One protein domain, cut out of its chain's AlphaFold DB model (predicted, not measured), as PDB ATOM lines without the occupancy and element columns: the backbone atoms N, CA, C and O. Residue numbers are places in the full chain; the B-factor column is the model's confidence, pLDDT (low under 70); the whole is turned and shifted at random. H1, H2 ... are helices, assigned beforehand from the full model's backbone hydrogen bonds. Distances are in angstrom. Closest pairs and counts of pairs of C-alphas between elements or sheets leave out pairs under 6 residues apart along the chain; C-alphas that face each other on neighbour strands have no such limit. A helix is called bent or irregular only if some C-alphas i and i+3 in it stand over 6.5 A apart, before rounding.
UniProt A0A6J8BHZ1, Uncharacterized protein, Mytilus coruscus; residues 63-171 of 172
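What this domain is: This is residues 63 to 171 of the 172 residues of an uncharacterized protein of Mytilus coruscus (UniProt A0A6J8BHZ1). One very long helix, H5, makes the long axis of the domain, and H2 runs alongside part of it the opposite way. The short helices H1 and H3 stand across this pair on one side, and tiny H4 packs on the early part of H5, while residues 163 to 171 stick out free as a tail. The printed part has 109 residues with five named helices, in the order H1, H2, H3, H4, H5, and no named strand; the class is all helix. It is loose, with a radius of gyration of the C-alphas of 16.8 A, and spans 64 by 24 by 19 A.

How they stand to each other: Begin with H5, residues 130 to 169, the hub, which touches the four other helices. H2, residues 81 to 102, touches it at a shallow tilt of 8 degrees, opposite ways; look at the closest C-alphas, those of Leu 90 and Leu 147, 6.1 A apart. H3, residues 109 to 118, touches H5 at residues 144 to 148 alone, about perpendicular at 87 degrees, with the C-alphas of Ile 117 and Cys 144 closest at 5.2 A. H1, residues 73 to 79, only just touches H5, with 3 pairs of C-alphas within 8 A, the closest being Leu 77 and Leu 151 at 7.6 A. H1 touches H3 at a steep tilt of 58 degrees, opposite ways, with the C-alphas of Ser 74 and Val 114 closest at 6.1 A. H1 and H2 only just touch, with 3 pairs within 8 A, and only at the corner by their link. H2 and H3 are near each other, with 14 pairs of C-alphas within 10 A. H4, residues 122 to 125, touches H5 at residues 130 to 137 alone, where the C-alphas of Thr 124 and Asn 133 are closest at 5.3 A; H4 and H1 are apart. Every O i to N i+4 pair is within hydrogen-bond range in H1 and H3, against 11 of 18 in H2 and 33 of 36 in H5; H4 is too short for such a pair.

Where its parts are: Find C-alpha 130 at (-99.017, -41.724, -31.180); from there H5 runs 56.5 A to C-alpha 169 at (-82.238, 11.543, -22.798), with a kink of 36 degrees near residue 139. H2 begins at C-alpha 81, (-89.605, -10.917, -16.032), and measures 25.6 A; it has a kink of 66 degrees near residue 88 and is irregular, with C-alphas 82 and 85 7.7 A apart. H3 measures 14.3 A and H1 9.6 A. H4 measures 6.6 A from C-alpha 122 to 125 and is only just irregular by that distance.

The domain as a whole: The C-alphas of Arg 128 and Leu 171 are farthest apart, at 63.9 A. The printed part has no cut and no long link. The mean pLDDT of the printed part is 84.6; it is under 70 at residues 101 to 107, 125 to 126 and 171.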
ATOM      1  N   CYS A  63     -80.229  -9.944 -22.271       88.94
ATOM      2  CA  CYS A  63     -81.587  -9.609 -22.680       88.94
ATOM      3  C   CYS A  63     -81.882  -8.123 -22.501       88.94
ATOM      4  O   CYS A  63     -81.861  -7.602 -21.390       88.94
ATOM      5  N   LYS A  64     -82.234  -7.450 -23.598       89.31
ATOM      6  CA  LYS A  64     -82.479  -5.996 -23.612       89.31
ATOM      7  C   LYS A  64     -83.750  -5.550 -22.884       89.31
ATOM      8  O   LYS A  64     -83.941  -4.356 -22.668       89.31
ATOM      9  N   LEU A  65     -84.635  -6.485 -22.534       92.12
ATOM     10  CA  LEU A  65     -85.853  -6.177 -21.787       92.12
ATOM     11  C   LEU A  65     -85.562  -6.023 -20.288       92.12
ATOM     12  O   LEU A  65     -85.837  -4.966 -19.728       92.12
ATOM     13  N   CYS A  66     -84.965  -7.048 -19.670       93.69
ATOM     14  CA  CYS A  66     -84.700  -7.091 -18.227       93.69
ATOM     15  C   CYS A  66     -83.270  -6.672 -17.837       93.69
ATOM     16  O   CYS A  66     -83.040  -6.261 -16.708       93.69
ATOM     17  N   ASN A  67     -82.299  -6.785 -18.749       93.31
ATOM     18  CA  ASN A  67     -80.859  -6.607 -18.517       93.31
ATOM     19  C   ASN A  67     -80.232  -7.522 -17.436       93.31
ATOM     20  O   ASN A  67     -79.095  -7.291 -17.034       93.31
ATOM     21  N   MET A  68     -80.925  -8.584 -17.002       92.25
ATOM     22  CA  MET A  68     -80.479  -9.468 -15.910       92.25
ATOM     23  C   MET A  68     -79.717 -10.719 -16.368       92.25
ATOM     24  O   MET A  68     -78.838 -11.197 -15.659       92.25
ATOM     25  N   SER A  69     -80.062 -11.286 -17.526       89.69
ATOM     26  CA  SER A  69     -79.574 -12.604 -17.965       89.69
ATOM     27  C   SER A  69     -79.413 -12.686 -19.490       89.69
ATOM     28  O   SER A  69     -79.895 -11.799 -20.201       89.69
ATOM     29  N   PRO A  70     -78.706 -13.701 -20.028       87.12
ATOM     30  CA  PRO A  70     -78.545 -13.879 -21.469       87.12
ATOM     31  C   PRO A  70     -79.873 -14.041 -22.230       87.12
ATOM     32  O   PRO A  70     -80.775 -14.752 -21.796       87.12
ATOM     33  N   GLU A  71     -79.976 -13.435 -23.414       84.38
ATOM     34  CA  GLU A  71     -81.121 -13.535 -24.327       84.38
ATOM     35  C   GLU A  71     -81.102 -14.865 -25.104       84.38
ATOM     36  O   GLU A  71     -80.905 -14.914 -26.321       84.38
ATOM     37  N   ILE A  72     -81.269 -15.962 -24.367       86.00
ATOM     38  CA  ILE A  72     -81.454 -17.319 -24.897       86.00
ATOM     39  C   ILE A  72     -82.945 -17.673 -25.000       86.00
ATOM     40  O   ILE A  72     -83.802 -16.979 -24.449       86.00
ATOM     41  N   LEU A  73     -83.267 -18.755 -25.717       82.06
ATOM     42  CA  LEU A  73     -84.656 -19.147 -25.971       82.06
ATOM     43  C   LEU A  73     -85.416 -19.474 -24.677       82.06
ATOM     44  O   LEU A  73     -86.524 -18.974 -24.508       82.06
ATOM     45  N   SER A  74     -84.817 -20.227 -23.744       86.62
ATOM     46  CA  SER A  74     -85.464 -20.527 -22.459       86.62
ATOM     47  C   SER A  74     -85.724 -19.261 -21.643       86.62
ATOM     48  O   SER A  74     -86.826 -19.077 -21.136       86.62
ATOM     49  N   HIS A  75     -84.791 -18.304 -21.629       90.44
ATOM     50  CA  HIS A  75     -85.028 -17.009 -20.997       90.44
ATOM     51  C   HIS A  75     -86.213 -16.262 -21.620       90.44
ATOM     52  O   HIS A  75     -87.115 -15.826 -20.907       90.44
ATOM     53  N   PHE A  76     -86.249 -16.136 -22.948       90.94
ATOM     54  CA  PHE A  76     -87.342 -15.455 -23.641       90.94
ATOM     55  C   PHE A  76     -88.705 -16.124 -23.395       90.94
ATOM     56  O   PHE A  76     -89.684 -15.428 -23.118       90.94
ATOM     57  N   LEU A  77     -88.765 -17.459 -23.461       89.69
ATOM     58  CA  LEU A  77     -90.008 -18.216 -23.321       89.69
ATOM     59  C   LEU A  77     -90.465 -18.387 -21.873       89.69
ATOM     60  O   LEU A  77     -91.669 -18.353 -21.646       89.69
ATOM     61  N   LEU A  78     -89.552 -18.557 -20.911       92.38
ATOM     62  CA  LEU A  78     -89.871 -19.027 -19.557       92.38
ATOM     63  C   LEU A  78     -89.526 -18.036 -18.437       92.38
ATOM     64  O   LEU A  78     -90.315 -17.913 -17.509       92.38
ATOM     65  N   THR A  79     -88.396 -17.315 -18.498       95.06
ATOM     66  CA  THR A  79     -87.871 -16.584 -17.314       95.06
ATOM     67  C   THR A  79     -87.729 -15.065 -17.464       95.06
ATOM     68  O   THR A  79     -87.352 -14.378 -16.517       95.06
ATOM     69  N   CYS A  80     -88.038 -14.485 -18.628       95.31
ATOM     70  CA  CYS A  80     -87.971 -13.035 -18.822       95.31
ATOM     71  C   CYS A  80     -89.065 -12.303 -18.033       95.31
ATOM     72  O   CYS A  80     -90.228 -12.327 -18.434       95.31
ATOM     73  N   GLU A  81     -88.693 -11.643 -16.932       96.38
ATOM     74  CA  GLU A  81     -89.605 -10.917 -16.032       96.38
ATOM     75  C   GLU A  81     -90.468  -9.884 -16.774       96.38
ATOM     76  O   GLU A  81     -91.682  -9.835 -16.596       96.38
ATOM     77  N   SER A  82     -89.877  -9.136 -17.712       95.88
ATOM     78  CA  SER A  82     -90.575  -8.126 -18.526       95.88
ATOM     79  C   SER A  82     -91.676  -8.686 -19.444       95.88
ATOM     80  O   SER A  82     -92.370  -7.908 -20.098       95.88
ATOM     81  N   LEU A  83     -91.799 -10.013 -19.541       95.31
ATOM     82  CA  LEU A  83     -92.799 -10.737 -20.330       95.31
ATOM     83  C   LEU A  83     -93.689 -11.656 -19.469       95.31
ATOM     84  O   LEU A  83     -94.562 -12.331 -20.013       95.31
ATOM     85  N   GLU A  84     -93.496 -11.691 -18.146       95.44
ATOM     86  CA  GLU A  84     -94.192 -12.610 -17.233       95.44
ATOM     87  C   GLU A  84     -95.720 -12.465 -17.300       95.44
ATOM     88  O   GLU A  84     -96.442 -13.454 -17.423       95.44
ATOM     89  N   THR A  85     -96.219 -11.227 -17.336       94.81
ATOM     90  CA  THR A  85     -97.655 -10.917 -17.441       94.81
ATOM     91  C   THR A  85     -98.311 -11.484 -18.699       94.81
ATOM     92  O   THR A  85     -99.452 -11.940 -18.655       94.81
ATOM     93  N   ASP A  86     -97.595 -11.459 -19.823       93.38
ATOM     94  CA  ASP A  86     -98.087 -11.896 -21.131       93.38
ATOM     95  C   ASP A  86     -97.918 -13.417 -21.325       93.38
ATOM     96  O   ASP A  86     -98.664 -14.036 -22.090       93.38
ATOM     97  N   ARG A  87     -96.968 -14.018 -20.593       95.25
ATOM     98  CA  ARG A  87     -96.698 -15.458 -20.531       95.25
ATOM     99  C   ARG A  87     -97.723 -16.209 -19.687       95.25
ATOM    100  O   ARG A  87     -98.326 -17.162 -20.187       95.25
ATOM    101  N   LYS A  88     -97.905 -15.794 -18.429       94.06
ATOM    102  CA  LYS A  88     -98.500 -16.599 -17.348       94.06
ATOM    103  C   LYS A  88     -99.763 -17.362 -17.760       94.06
ATOM    104  O   LYS A  88     -99.770 -18.587 -17.746       94.06
ATOM    105  N   ARG A  89    -100.783 -16.649 -18.251       92.06
ATOM    106  CA  ARG A  89    -102.088 -17.231 -18.625       92.06
ATOM    107  C   ARG A  89    -102.010 -18.321 -19.703       92.06
ATOM    108  O   ARG A  89    -102.839 -19.225 -19.720       92.06
ATOM    109  N   LEU A  90    -101.102 -18.193 -20.671       93.06
ATOM    110  CA  LEU A  90    -100.949 -19.205 -21.721       93.06
ATOM    111  C   LEU A  90    -100.023 -20.334 -21.268       93.06
ATOM    112  O   LEU A  90    -100.226 -21.463 -21.699       93.06
ATOM    113  N   MET A  91     -99.063 -20.044 -20.385       93.19
ATOM    114  CA  MET A  91     -98.199 -21.057 -19.784       93.19
ATOM    115  C   MET A  91     -98.984 -22.014 -18.883       93.19
ATOM    116  O   MET A  91     -98.810 -23.216 -19.016       93.19
ATOM    117  N   GLU A  92     -99.902 -21.502 -18.055       92.00
ATOM    118  CA  GLU A  92    -100.821 -22.314 -17.236       92.00
ATOM    119  C   GLU A  92    -101.558 -23.356 -18.105       92.00
ATOM    120  O   GLU A  92    -101.473 -24.552 -17.851       92.00
ATOM    121  N   ILE A  93    -102.155 -22.925 -19.225       91.44
ATOM    122  CA  ILE A  93    -102.853 -23.818 -20.173       91.44
ATOM    123  C   ILE A  93    -101.907 -24.848 -20.815       91.44
ATOM    124  O   ILE A  93    -102.332 -25.964 -21.116       91.44
ATOM    125  N   ILE A  94    -100.652 -24.474 -21.083       90.81
ATOM    126  CA  ILE A  94     -99.658 -25.381 -21.671       90.81
ATOM    127  C   ILE A  94     -99.262 -26.443 -20.646       90.81
ATOM    128  O   ILE A  94     -99.372 -27.619 -20.965       90.81
ATOM    129  N   VAL A  95     -98.896 -26.052 -19.422       89.06
ATOM    130  CA  VAL A  95     -98.489 -26.962 -18.337       89.06
ATOM    131  C   VAL A  95     -99.627 -27.909 -17.938       89.06
ATOM    132  O   VAL A  95     -99.408 -29.118 -17.846       89.06
ATOM    133  N   ASP A  96    -100.859 -27.404 -17.805       86.94
ATOM    134  CA  ASP A  96    -102.043 -28.228 -17.517       86.94
ATOM    135  C   ASP A  96    -102.215 -29.353 -18.554       86.94
ATOM    136  O   ASP A  96    -102.502 -30.499 -18.204       86.94
ATOM    137  N   ARG A  97    -102.007 -29.042 -19.841       83.62
ATOM    138  CA  ARG A  97    -102.124 -29.999 -20.955       83.62
ATOM    139  C   ARG A  97    -100.894 -30.872 -21.148       83.62
ATOM    140  O   ARG A  97    -101.028 -32.004 -21.604       83.62
ATOM    141  N   ASP A  98     -99.718 -30.373 -20.803       80.94
ATOM    142  CA  ASP A  98     -98.466 -31.117 -20.885       80.94
ATOM    143  C   ASP A  98     -98.363 -32.179 -19.785       80.94
ATOM    144  O   ASP A  98     -97.777 -33.236 -20.002       80.94
ATOM    145  N   SER A  99     -99.055 -31.997 -18.655       77.19
ATOM    146  CA  SER A  99     -99.233 -33.057 -17.651       77.19
ATOM    147  C   SER A  99     -99.830 -34.354 -18.240       77.19
ATOM    148  O   SER A  99     -99.521 -35.455 -17.779       77.19
ATOM    149  N   GLU A 100    -100.620 -34.253 -19.320       72.69
ATOM    150  CA  GLU A 100    -101.161 -35.401 -20.057       72.69
ATOM    151  C   GLU A 100    -100.124 -36.115 -20.956       72.69
ATOM    152  O   GLU A 100    -100.372 -37.255 -21.367       72.69
ATOM    153  N   LEU A 101     -98.995 -35.459 -21.268       68.62
ATOM    154  CA  LEU A 101     -97.889 -35.940 -22.114       68.62
ATOM    155  C   LEU A 101     -96.659 -36.367 -21.291       68.62
ATOM    156  O   LEU A 101     -96.141 -37.468 -21.487       68.62
ATOM    157  N   LEU A 102     -96.193 -35.531 -20.354       59.78
ATOM    158  CA  LEU A 102     -94.943 -35.733 -19.603       59.78
ATOM    159  C   LEU A 102     -94.929 -36.993 -18.735       59.78
ATOM    160  O   LEU A 102     -93.852 -37.539 -18.479       59.78
ATOM    161  N   ALA A 103     -96.101 -37.514 -18.360       57.59
ATOM    162  CA  ALA A 103     -96.256 -38.773 -17.627       57.59
ATOM    163  C   ALA A 103     -95.605 -39.997 -18.318       57.59
ATOM    164  O   ALA A 103     -95.527 -41.066 -17.714       57.59
ATOM    165  N   THR A 104     -95.139 -39.868 -19.570       55.38
ATOM    166  CA  THR A 104     -94.414 -40.923 -20.298       55.38
ATOM    167  C   THR A 104     -92.957 -40.613 -20.660       55.38
ATOM    168  O   THR A 104     -92.291 -41.509 -21.183       55.38
ATOM    169  N   SER A 105     -92.452 -39.376 -20.515       56.62
ATOM    170  CA  SER A 105     -91.221 -38.963 -21.237       56.62
ATOM    171  C   SER A 105     -90.378 -37.831 -20.622       56.62
ATOM    172  O   SER A 105     -89.550 -37.277 -21.336       56.62
ATOM    173  N   CYS A 106     -90.568 -37.472 -19.349       57.31
ATOM    174  CA  CYS A 106     -89.849 -36.348 -18.734       57.31
ATOM    175  C   CYS A 106     -88.362 -36.670 -18.455       57.31
ATOM    176  O   CYS A 106     -88.063 -37.671 -17.797       57.31
ATOM    177  N   PHE A 107     -87.448 -35.816 -18.928       62.03
ATOM    178  CA  PHE A 107     -86.006 -35.875 -18.658       62.03
ATOM    179  C   PHE A 107     -85.524 -34.637 -17.885       62.03
ATOM    180  O   PHE A 107     -84.843 -34.792 -16.874       62.03
ATOM    181  N   GLU A 108     -85.894 -33.431 -18.331       77.38
ATOM    182  CA  GLU A 108     -85.541 -32.147 -17.703       77.38
ATOM    183  C   GLU A 108     -86.647 -31.109 -17.977       77.38
ATOM    184  O   GLU A 108     -86.761 -30.597 -19.089       77.38
ATOM    185  N   GLU A 109     -87.439 -30.754 -16.959       76.88
ATOM    186  CA  GLU A 109     -88.679 -29.959 -17.084       76.88
ATOM    187  C   GLU A 109     -88.530 -28.648 -17.890       76.88
ATOM    188  O   GLU A 109     -89.344 -28.368 -18.767       76.88
ATOM    189  N   GLU A 110     -87.471 -27.855 -17.661       78.62
ATOM    190  CA  GLU A 110     -87.246 -26.599 -18.406       78.62
ATOM    191  C   GLU A 110     -86.972 -26.859 -19.900       78.62
ATOM    192  O   GLU A 110     -87.487 -26.158 -20.777       78.62
ATOM    193  N   VAL A 111     -86.169 -27.881 -20.200       77.19
ATOM    194  CA  VAL A 111     -85.762 -28.252 -21.562       77.19
ATOM    195  C   VAL A 111     -86.933 -28.873 -22.325       77.19
ATOM    196  O   VAL A 111     -87.149 -28.552 -23.498       77.19
ATOM    197  N   ASP A 112     -87.703 -29.715 -21.646       78.25
ATOM    198  CA  ASP A 112     -88.888 -30.392 -22.159       78.25
ATOM    199  C   ASP A 112     -90.014 -29.388 -22.469       78.25
ATOM    200  O   ASP A 112     -90.617 -29.455 -23.547       78.25
ATOM    201  N   LEU A 113     -90.217 -28.379 -21.611       85.06
ATOM    202  CA  LEU A 113     -91.189 -27.300 -21.817       85.06
ATOM    203  C   LEU A 113     -90.778 -26.338 -22.949       85.06
ATOM    204  O   LEU A 113     -91.616 -25.952 -23.766       85.06
ATOM    205  N   VAL A 114     -89.491 -25.977 -23.068       86.62
ATOM    206  CA  VAL A 114     -88.993 -25.193 -24.221       86.62
ATOM    207  C   VAL A 114     -89.218 -25.944 -25.534       86.62
ATOM    208  O   VAL A 114     -89.680 -25.346 -26.509       86.62
ATOM    209  N   GLN A 115     -88.911 -27.244 -25.569       83.50
ATOM    210  CA  GLN A 115     -89.098 -28.071 -26.763       83.50
ATOM    211  C   GLN A 115     -90.574 -28.246 -27.121       83.50
ATOM    212  O   GLN A 115     -90.909 -28.195 -28.304       83.50
ATOM    213  N   LEU A 116     -91.462 -28.370 -26.131       85.38
ATOM    214  CA  LEU A 116     -92.904 -28.396 -26.354       85.38
ATOM    215  C   LEU A 116     -93.418 -27.082 -26.957       85.38
ATOM    216  O   LEU A 116     -94.191 -27.113 -27.909       85.38
ATOM    217  N   ILE A 117     -92.988 -25.926 -26.440       86.88
ATOM    218  CA  ILE A 117     -93.458 -24.615 -26.922       86.88
ATOM    219  C   ILE A 117     -92.972 -24.331 -28.353       86.88
ATOM    220  O   ILE A 117     -93.737 -23.796 -29.159       86.88
ATOM    221  N   ASP A 118     -91.728 -24.689 -28.687       84.69
ATOM    222  CA  ASP A 118     -91.190 -24.547 -30.051       84.69
ATOM    223  C   ASP A 118     -91.780 -25.594 -31.018       84.69
ATOM    224  O   ASP A 118     -92.093 -25.287 -32.171       84.69
ATOM    225  N   ASN A 119     -91.987 -26.828 -30.542       83.25
ATOM    226  CA  ASN A 119     -92.495 -27.947 -31.329       83.25
ATOM    227  C   ASN A 119     -93.405 -28.893 -30.507       83.25
ATOM    228  O   ASN A 119     -92.958 -29.954 -30.063       83.25
ATOM    229  N   PRO A 120     -94.723 -28.618 -30.428       83.81
ATOM    230  CA  PRO A 120     -95.684 -29.467 -29.709       83.81
ATOM    231  C   PRO A 120     -95.765 -30.915 -30.213       83.81
ATOM    232  O   PRO A 120     -96.281 -31.792 -29.527       83.81
ATOM    233  N   PHE A 121     -95.250 -31.195 -31.417       80.50
ATOM    234  CA  PHE A 121     -95.217 -32.538 -31.992       80.50
ATOM    235  C   PHE A 121     -93.993 -33.363 -31.566       80.50
ATOM    236  O   PHE A 121     -93.898 -34.525 -31.968       80.50
ATOM    237  N   TYR A 122     -93.078 -32.816 -30.759       77.94
ATOM    238  CA  TYR A 122     -91.858 -33.491 -30.302       77.94
ATOM    239  C   TYR A 122     -92.137 -34.891 -29.713       77.94
ATOM    240  O   TYR A 122     -91.600 -35.892 -30.192       77.94
ATOM    241  N   TYR A 123     -93.100 -34.996 -28.793       70.50
ATOM    242  CA  TYR A 123     -93.501 -36.258 -28.152       70.50
ATOM    243  C   TYR A 123     -94.364 -37.188 -29.029       70.50
ATOM    244  O   TYR A 123     -94.755 -38.274 -28.599       70.50
ATOM    245  N   THR A 124     -94.677 -36.820 -30.278       70.75
ATOM    246  CA  THR A 124     -95.481 -37.669 -31.192       70.75
ATOM    247  C   THR A 124     -94.657 -38.727 -31.936       70.75
ATOM    248  O   THR A 124     -95.199 -39.501 -32.732       70.75
ATOM    249  N   ILE A 125     -93.345 -38.770 -31.676       65.94
ATOM    250  CA  ILE A 125     -92.401 -39.723 -32.273       65.94
ATOM    251  C   ILE A 125     -92.584 -41.137 -31.689       65.94
ATOM    252  O   ILE A 125     -92.379 -42.116 -32.417       65.94
ATOM    253  N   ASP A 126     -93.022 -41.275 -30.428       69.94
ATOM    254  CA  ASP A 126     -93.340 -42.590 -29.860       69.94
ATOM    255  C   ASP A 126     -94.594 -43.192 -30.516       69.94
ATOM    256  O   ASP A 126     -95.680 -42.610 -30.561       69.94
ATOM    257  N   LYS A 127     -94.436 -44.418 -31.014       70.75
ATOM    258  CA  LYS A 127     -95.505 -45.207 -31.622       70.75
ATOM    259  C   LYS A 127     -96.541 -45.684 -30.603       70.75
ATOM    260  O   LYS A 127     -97.683 -45.881 -31.008       70.75
ATOM    261  N   ARG A 128     -96.170 -45.889 -29.330       73.25
ATOM    262  CA  ARG A 128     -97.050 -46.494 -28.307       73.25
ATOM    263  C   ARG A 128     -98.279 -45.636 -28.010       73.25
ATOM    264  O   ARG A 128     -99.372 -46.170 -27.861       73.25
ATOM    265  N   HIS A 129     -98.111 -44.313 -28.003       73.44
ATOM    266  CA  HIS A 129     -99.172 -43.355 -27.673       73.44
ATOM    267  C   HIS A 129     -99.498 -42.378 -28.813       73.44
ATOM    268  O   HIS A 129    -100.252 -41.426 -28.623       73.44
ATOM    269  N   ARG A 130     -98.995 -42.643 -30.029       77.00
ATOM    270  CA  ARG A 130     -99.017 -41.724 -31.180       77.00
ATOM    271  C   ARG A 130    -100.352 -41.014 -31.420       77.00
ATOM    272  O   ARG A 130    -100.354 -39.806 -31.615       77.00
ATOM    273  N   ASN A 131    -101.480 -41.729 -31.406       81.00
ATOM    274  CA  ASN A 131    -102.795 -41.129 -31.678       81.00
ATOM    275  C   ASN A 131    -103.252 -40.174 -30.561       81.00
ATOM    276  O   ASN A 131    -103.816 -39.122 -30.857       81.00
ATOM    277  N   ARG A 132    -102.968 -40.507 -29.292       81.62
ATOM    278  CA  ARG A 132    -103.229 -39.626 -28.142       81.62
ATOM    279  C   ARG A 132    -102.325 -38.396 -28.215       81.62
ATOM    280  O   ARG A 132    -102.827 -37.275 -28.196       81.62
ATOM    281  N   ASN A 133    -101.022 -38.609 -28.399       82.62
ATOM    282  CA  ASN A 133    -100.031 -37.535 -28.441       82.62
ATOM    283  C   ASN A 133    -100.298 -36.581 -29.617       82.62
ATOM    284  O   ASN A 133    -100.191 -35.376 -29.444       82.62
ATOM    285  N   LEU A 134    -100.719 -37.081 -30.788       83.44
ATOM    286  CA  LEU A 134    -101.132 -36.240 -31.923       83.44
ATOM    287  C   LEU A 134    -102.361 -35.373 -31.610       83.44
ATOM    288  O   LEU A 134    -102.415 -34.228 -32.053       83.44
ATOM    289  N   SER A 135    -103.336 -35.894 -30.857       86.44
ATOM    290  CA  SER A 135    -104.521 -35.124 -30.460       86.44
ATOM    291  C   SER A 135    -104.156 -33.988 -29.502       86.44
ATOM    292  O   SER A 135    -104.565 -32.849 -29.727       86.44
ATOM    293  N   ILE A 136    -103.335 -34.270 -28.483       85.81
ATOM    294  CA  ILE A 136    -102.886 -33.262 -27.510       85.81
ATOM    295  C   ILE A 136    -101.953 -32.241 -28.184       85.81
ATOM    296  O   ILE A 136    -102.163 -31.040 -28.039       85.81
ATOM    297  N   ALA A 137    -100.997 -32.687 -29.008       86.00
ATOM    298  CA  ALA A 137    -100.105 -31.811 -29.776       86.00
ATOM    299  C   ALA A 137    -100.878 -30.846 -30.691       86.00
ATOM    300  O   ALA A 137    -100.542 -29.665 -30.763       86.00
ATOM    301  N   GLY A 138    -101.950 -31.315 -31.341       86.00
ATOM    302  CA  GLY A 138    -102.827 -30.468 -32.156       86.00
ATOM    303  C   GLY A 138    -103.591 -29.410 -31.347       86.00
ATOM    304  O   GLY A 138    -103.806 -28.304 -31.840       86.00
ATOM    305  N   GLN A 139    -103.962 -29.708 -30.097       88.50
ATOM    306  CA  GLN A 139    -104.557 -28.722 -29.182       88.50
ATOM    307  C   GLN A 139    -103.508 -27.703 -28.704       88.50
ATOM    308  O   GLN A 139    -103.751 -26.494 -28.738       88.50
ATOM    309  N   LEU A 140    -102.322 -28.182 -28.317       89.81
ATOM    310  CA  LEU A 140    -101.202 -27.357 -27.865       89.81
ATOM    311  C   LEU A 140    -100.640 -26.451 -28.965       89.81
ATOM    312  O   LEU A 140    -100.229 -25.333 -28.659       89.81
ATOM    313  N   GLU A 141    -100.665 -26.863 -30.237       89.50
ATOM    314  CA  GLU A 141    -100.155 -26.064 -31.361       89.50
ATOM    315  C   GLU A 141    -100.774 -24.662 -31.416       89.50
ATOM    316  O   GLU A 141    -100.052 -23.671 -31.568       89.50
ATOM    317  N   GLY A 142    -102.093 -24.552 -31.243       89.12
ATOM    318  CA  GLY A 142    -102.776 -23.259 -31.222       89.12
ATOM    319  C   GLY A 142    -102.332 -22.373 -30.053       89.12
ATOM    320  O   GLY A 142    -102.137 -21.167 -30.228       89.12
ATOM    321  N   VAL A 143    -102.133 -22.966 -28.872       92.81
ATOM    322  CA  VAL A 143    -101.751 -22.253 -27.641       92.81
ATOM    323  C   VAL A 143    -100.288 -21.805 -27.699       92.81
ATOM    324  O   VAL A 143    -100.006 -20.629 -27.472       92.81
ATOM    325  N   CYS A 144     -99.374 -22.690 -28.099       91.94
ATOM    326  CA  CYS A 144     -97.940 -22.407 -28.198       91.94
ATOM    327  C   CYS A 144     -97.647 -21.346 -29.270       91.94
ATOM    328  O   CYS A 144     -96.939 -20.372 -29.005       91.94
ATOM    329  N   ARG A 145     -98.282 -21.436 -30.451       87.81
ATOM    330  CA  ARG A 145     -98.199 -20.384 -31.486       87.81
ATOM    331  C   ARG A 145     -98.710 -19.033 -30.983       87.81
ATOM    332  O   ARG A 145     -98.138 -17.998 -31.331       87.81
ATOM    333  N   LYS A 146     -99.780 -19.025 -30.180       90.50
ATOM    334  CA  LYS A 146    -100.338 -17.801 -29.589       90.50
ATOM    335  C   LYS A 146     -99.403 -17.204 -28.534       90.50
ATOM    336  O   LYS A 146     -99.204 -15.993 -28.553       90.50
ATOM    337  N   LEU A 147     -98.793 -18.033 -27.682       93.06
ATOM    338  CA  LEU A 147     -97.776 -17.609 -26.714       93.06
ATOM    339  C   LEU A 147     -96.582 -16.969 -27.433       93.06
ATOM    340  O   LEU A 147     -96.258 -15.816 -27.161       93.06
ATOM    341  N   LEU A 148     -95.994 -17.665 -28.410       89.69
ATOM    342  CA  LEU A 148     -94.870 -17.160 -29.206       89.69
ATOM    343  C   LEU A 148     -95.182 -15.807 -29.861       89.69
ATOM    344  O   LEU A 148     -94.375 -14.881 -29.780       89.69
ATOM    345  N   ASN A 149     -96.361 -15.669 -30.477       88.75
ATOM    346  CA  ASN A 149     -96.795 -14.413 -31.089       88.75
ATOM    347  C   ASN A 149     -96.920 -13.288 -30.045       88.75
ATOM    348  O   ASN A 149     -96.330 -12.222 -30.220       88.75
ATOM    349  N   ASN A 150     -97.612 -13.542 -28.929       91.19
ATOM    350  CA  ASN A 150     -97.778 -12.571 -27.847       91.19
ATOM    351  C   ASN A 150     -96.425 -12.078 -27.306       91.19
ATOM    352  O   ASN A 150     -96.205 -10.868 -27.242       91.19
ATOM    353  N   LEU A 151     -95.498 -12.988 -26.980       91.44
ATOM    354  CA  LEU A 151     -94.180 -12.632 -26.442       91.44
ATOM    355  C   LEU A 151     -93.341 -11.828 -27.450       91.44
ATOM    356  O   LEU A 151     -92.705 -10.844 -27.072       91.44
ATOM    357  N   HIS A 152     -93.368 -12.188 -28.742       90.56
ATOM    358  CA  HIS A 152     -92.653 -11.441 -29.790       90.56
ATOM    359  C   HIS A 152     -93.228 -10.038 -29.997       90.56
ATOM    360  O   HIS A 152     -92.469  -9.065 -30.050       90.56
ATOM    361  N   MET A 153     -94.556  -9.912 -30.061       88.75
ATOM    362  CA  MET A 153     -95.235  -8.619 -30.173       88.75
ATOM    363  C   MET A 153     -94.961  -7.740 -28.949       88.75
ATOM    364  O   MET A 153     -94.646  -6.557 -29.102       88.75
ATOM    365  N   LYS A 154     -94.988  -8.320 -27.743       93.12
ATOM    366  CA  LYS A 154     -94.711  -7.603 -26.497       93.12
ATOM    367  C   LYS A 154     -93.265  -7.126 -26.410       93.12
ATOM    368  O   LYS A 154     -93.011  -5.955 -26.131       93.12
ATOM    369  N   ARG A 155     -92.307  -7.997 -26.742       92.19
ATOM    370  CA  ARG A 155     -90.884  -7.648 -26.848       92.19
ATOM    371  C   ARG A 155     -90.666  -6.487 -27.822       92.19
ATOM    372  O   ARG A 155     -89.925  -5.562 -27.503       92.19
ATOM    373  N   TYR A 156     -91.318  -6.503 -28.984       89.88
ATOM    374  CA  TYR A 156     -91.224  -5.418 -29.966       89.88
ATOM    375  C   TYR A 156     -91.793  -4.088 -29.435       89.88
ATOM    376  O   TYR A 156     -91.154  -3.045 -29.583       89.88
ATOM    377  N   GLU A 157     -92.945  -4.124 -28.753       91.62
ATOM    378  CA  GLU A 157     -93.561  -2.963 -28.093       91.62
ATOM    379  C   GLU A 157     -92.609  -2.307 -27.071       91.62
ATOM    380  O   GLU A 157     -92.379  -1.093 -27.111       91.62
ATOM    381  N   LEU A 158     -92.023  -3.115 -26.182       90.94
ATOM    382  CA  LEU A 158     -91.116  -2.666 -25.122       90.94
ATOM    383  C   LEU A 158     -89.815  -2.074 -25.684       90.94
ATOM    384  O   LEU A 158     -89.414  -0.978 -25.291       90.94
ATOM    385  N   LEU A 159     -89.200  -2.745 -26.663       88.81
ATOM    386  CA  LEU A 159     -87.976  -2.285 -27.328       88.81
ATOM    387  C   LEU A 159     -88.166  -0.947 -28.070       88.81
ATOM    388  O   LEU A 159     -87.259  -0.112 -28.096       88.81
ATOM    389  N   ILE A 160     -89.346  -0.701 -28.655       88.31
ATOM    390  CA  ILE A 160     -89.678   0.605 -29.249       88.31
ATOM    391  C   ILE A 160     -89.822   1.686 -28.173       88.31
ATOM    392  O   ILE A 160     -89.387   2.819 -28.389       88.31
ATOM    393  N   LYS A 161     -90.444   1.365 -27.032       90.62
ATOM    394  CA  LYS A 161     -90.605   2.309 -25.916       90.62
ATOM    395  C   LYS A 161     -89.245   2.734 -25.355       90.62
ATOM    396  O   LYS A 161     -88.994   3.935 -25.295       90.62
ATOM    397  N   GLN A 162     -88.353   1.781 -25.075       88.69
ATOM    398  CA  GLN A 162     -86.973   2.045 -24.639       88.69
ATOM    399  C   GLN A 162     -86.243   2.990 -25.611       88.69
ATOM    400  O   GLN A 162     -85.830   4.075 -25.214       88.69
ATOM    401  N   GLN A 163     -86.226   2.681 -26.916       85.56
ATOM    402  CA  GLN A 163     -85.573   3.539 -27.921       85.56
ATOM    403  C   GLN A 163     -86.120   4.971 -28.000       85.56
ATOM    404  O   GLN A 163     -85.395   5.885 -28.400       85.56
ATOM    405  N   LYS A 164     -87.401   5.187 -27.679       86.88
ATOM    406  CA  LYS A 164     -87.988   6.534 -27.620       86.88
ATOM    407  C   LYS A 164     -87.547   7.292 -26.366       86.88
ATOM    408  O   LYS A 164     -87.394   8.507 -26.448       86.88
ATOM    409  N   CYS A 165     -87.329   6.603 -25.247       88.12
ATOM    410  CA  CYS A 165     -86.765   7.183 -24.028       88.12
ATOM    411  C   CYS A 165     -85.283   7.536 -24.216       88.12
ATOM    412  O   CYS A 165     -84.912   8.690 -24.013       88.12
ATOM    413  N   ASP A 166     -84.468   6.606 -24.724       83.12
ATOM    414  CA  ASP A 166     -83.030   6.821 -24.947       83.12
ATOM    415  C   ASP A 166     -82.766   8.042 -25.841       83.12
ATOM    416  O   ASP A 166     -81.884   8.855 -25.574       83.12
ATOM    417  N   LYS A 167     -83.565   8.214 -26.903       84.31
ATOM    418  CA  LYS A 167     -83.456   9.374 -27.801       84.31
ATOM    419  C   LYS A 167     -83.796  10.707 -27.138       84.31
ATOM    420  O   LYS A 167     -83.233  11.711 -27.553       84.31
ATOM    421  N   LYS A 168     -84.700  10.741 -26.154       85.06
ATOM    422  CA  LYS A 168     -85.005  11.971 -25.405       85.06
ATOM    423  C   LYS A 168     -83.857  12.336 -24.466       85.06
ATOM    424  O   LYS A 168     -83.444  13.488 -24.440       85.06
ATOM    425  N   ASN A 169     -83.313  11.341 -23.768       81.81
ATOM    426  CA  ASN A 169     -82.238  11.543 -22.798       81.81
ATOM    427  C   ASN A 169     -80.925  12.000 -23.458       81.81
ATOM    428  O   ASN A 169     -80.201  12.780 -22.864       81.81
ATOM    429  N   ASN A 170     -80.638  11.568 -24.693       77.56
ATOM    430  CA  ASN A 170     -79.459  12.011 -25.457       77.56
ATOM    431  C   ASN A 170     -79.634  13.376 -26.170       77.56
ATOM    432  O   ASN A 170     -78.746  13.790 -26.913       77.56
ATOM    433  N   LEU A 171     -80.788  14.034 -26.015       69.62
ATOM    434  CA  LEU A 171     -81.088  15.369 -26.559       69.62
ATOM    435  C   LEU A 171     -81.277  16.426 -25.452       69.62
ATOM    436  O   LEU A 171     -81.695  17.542 -25.753       69.62
TER     437      LEU A 171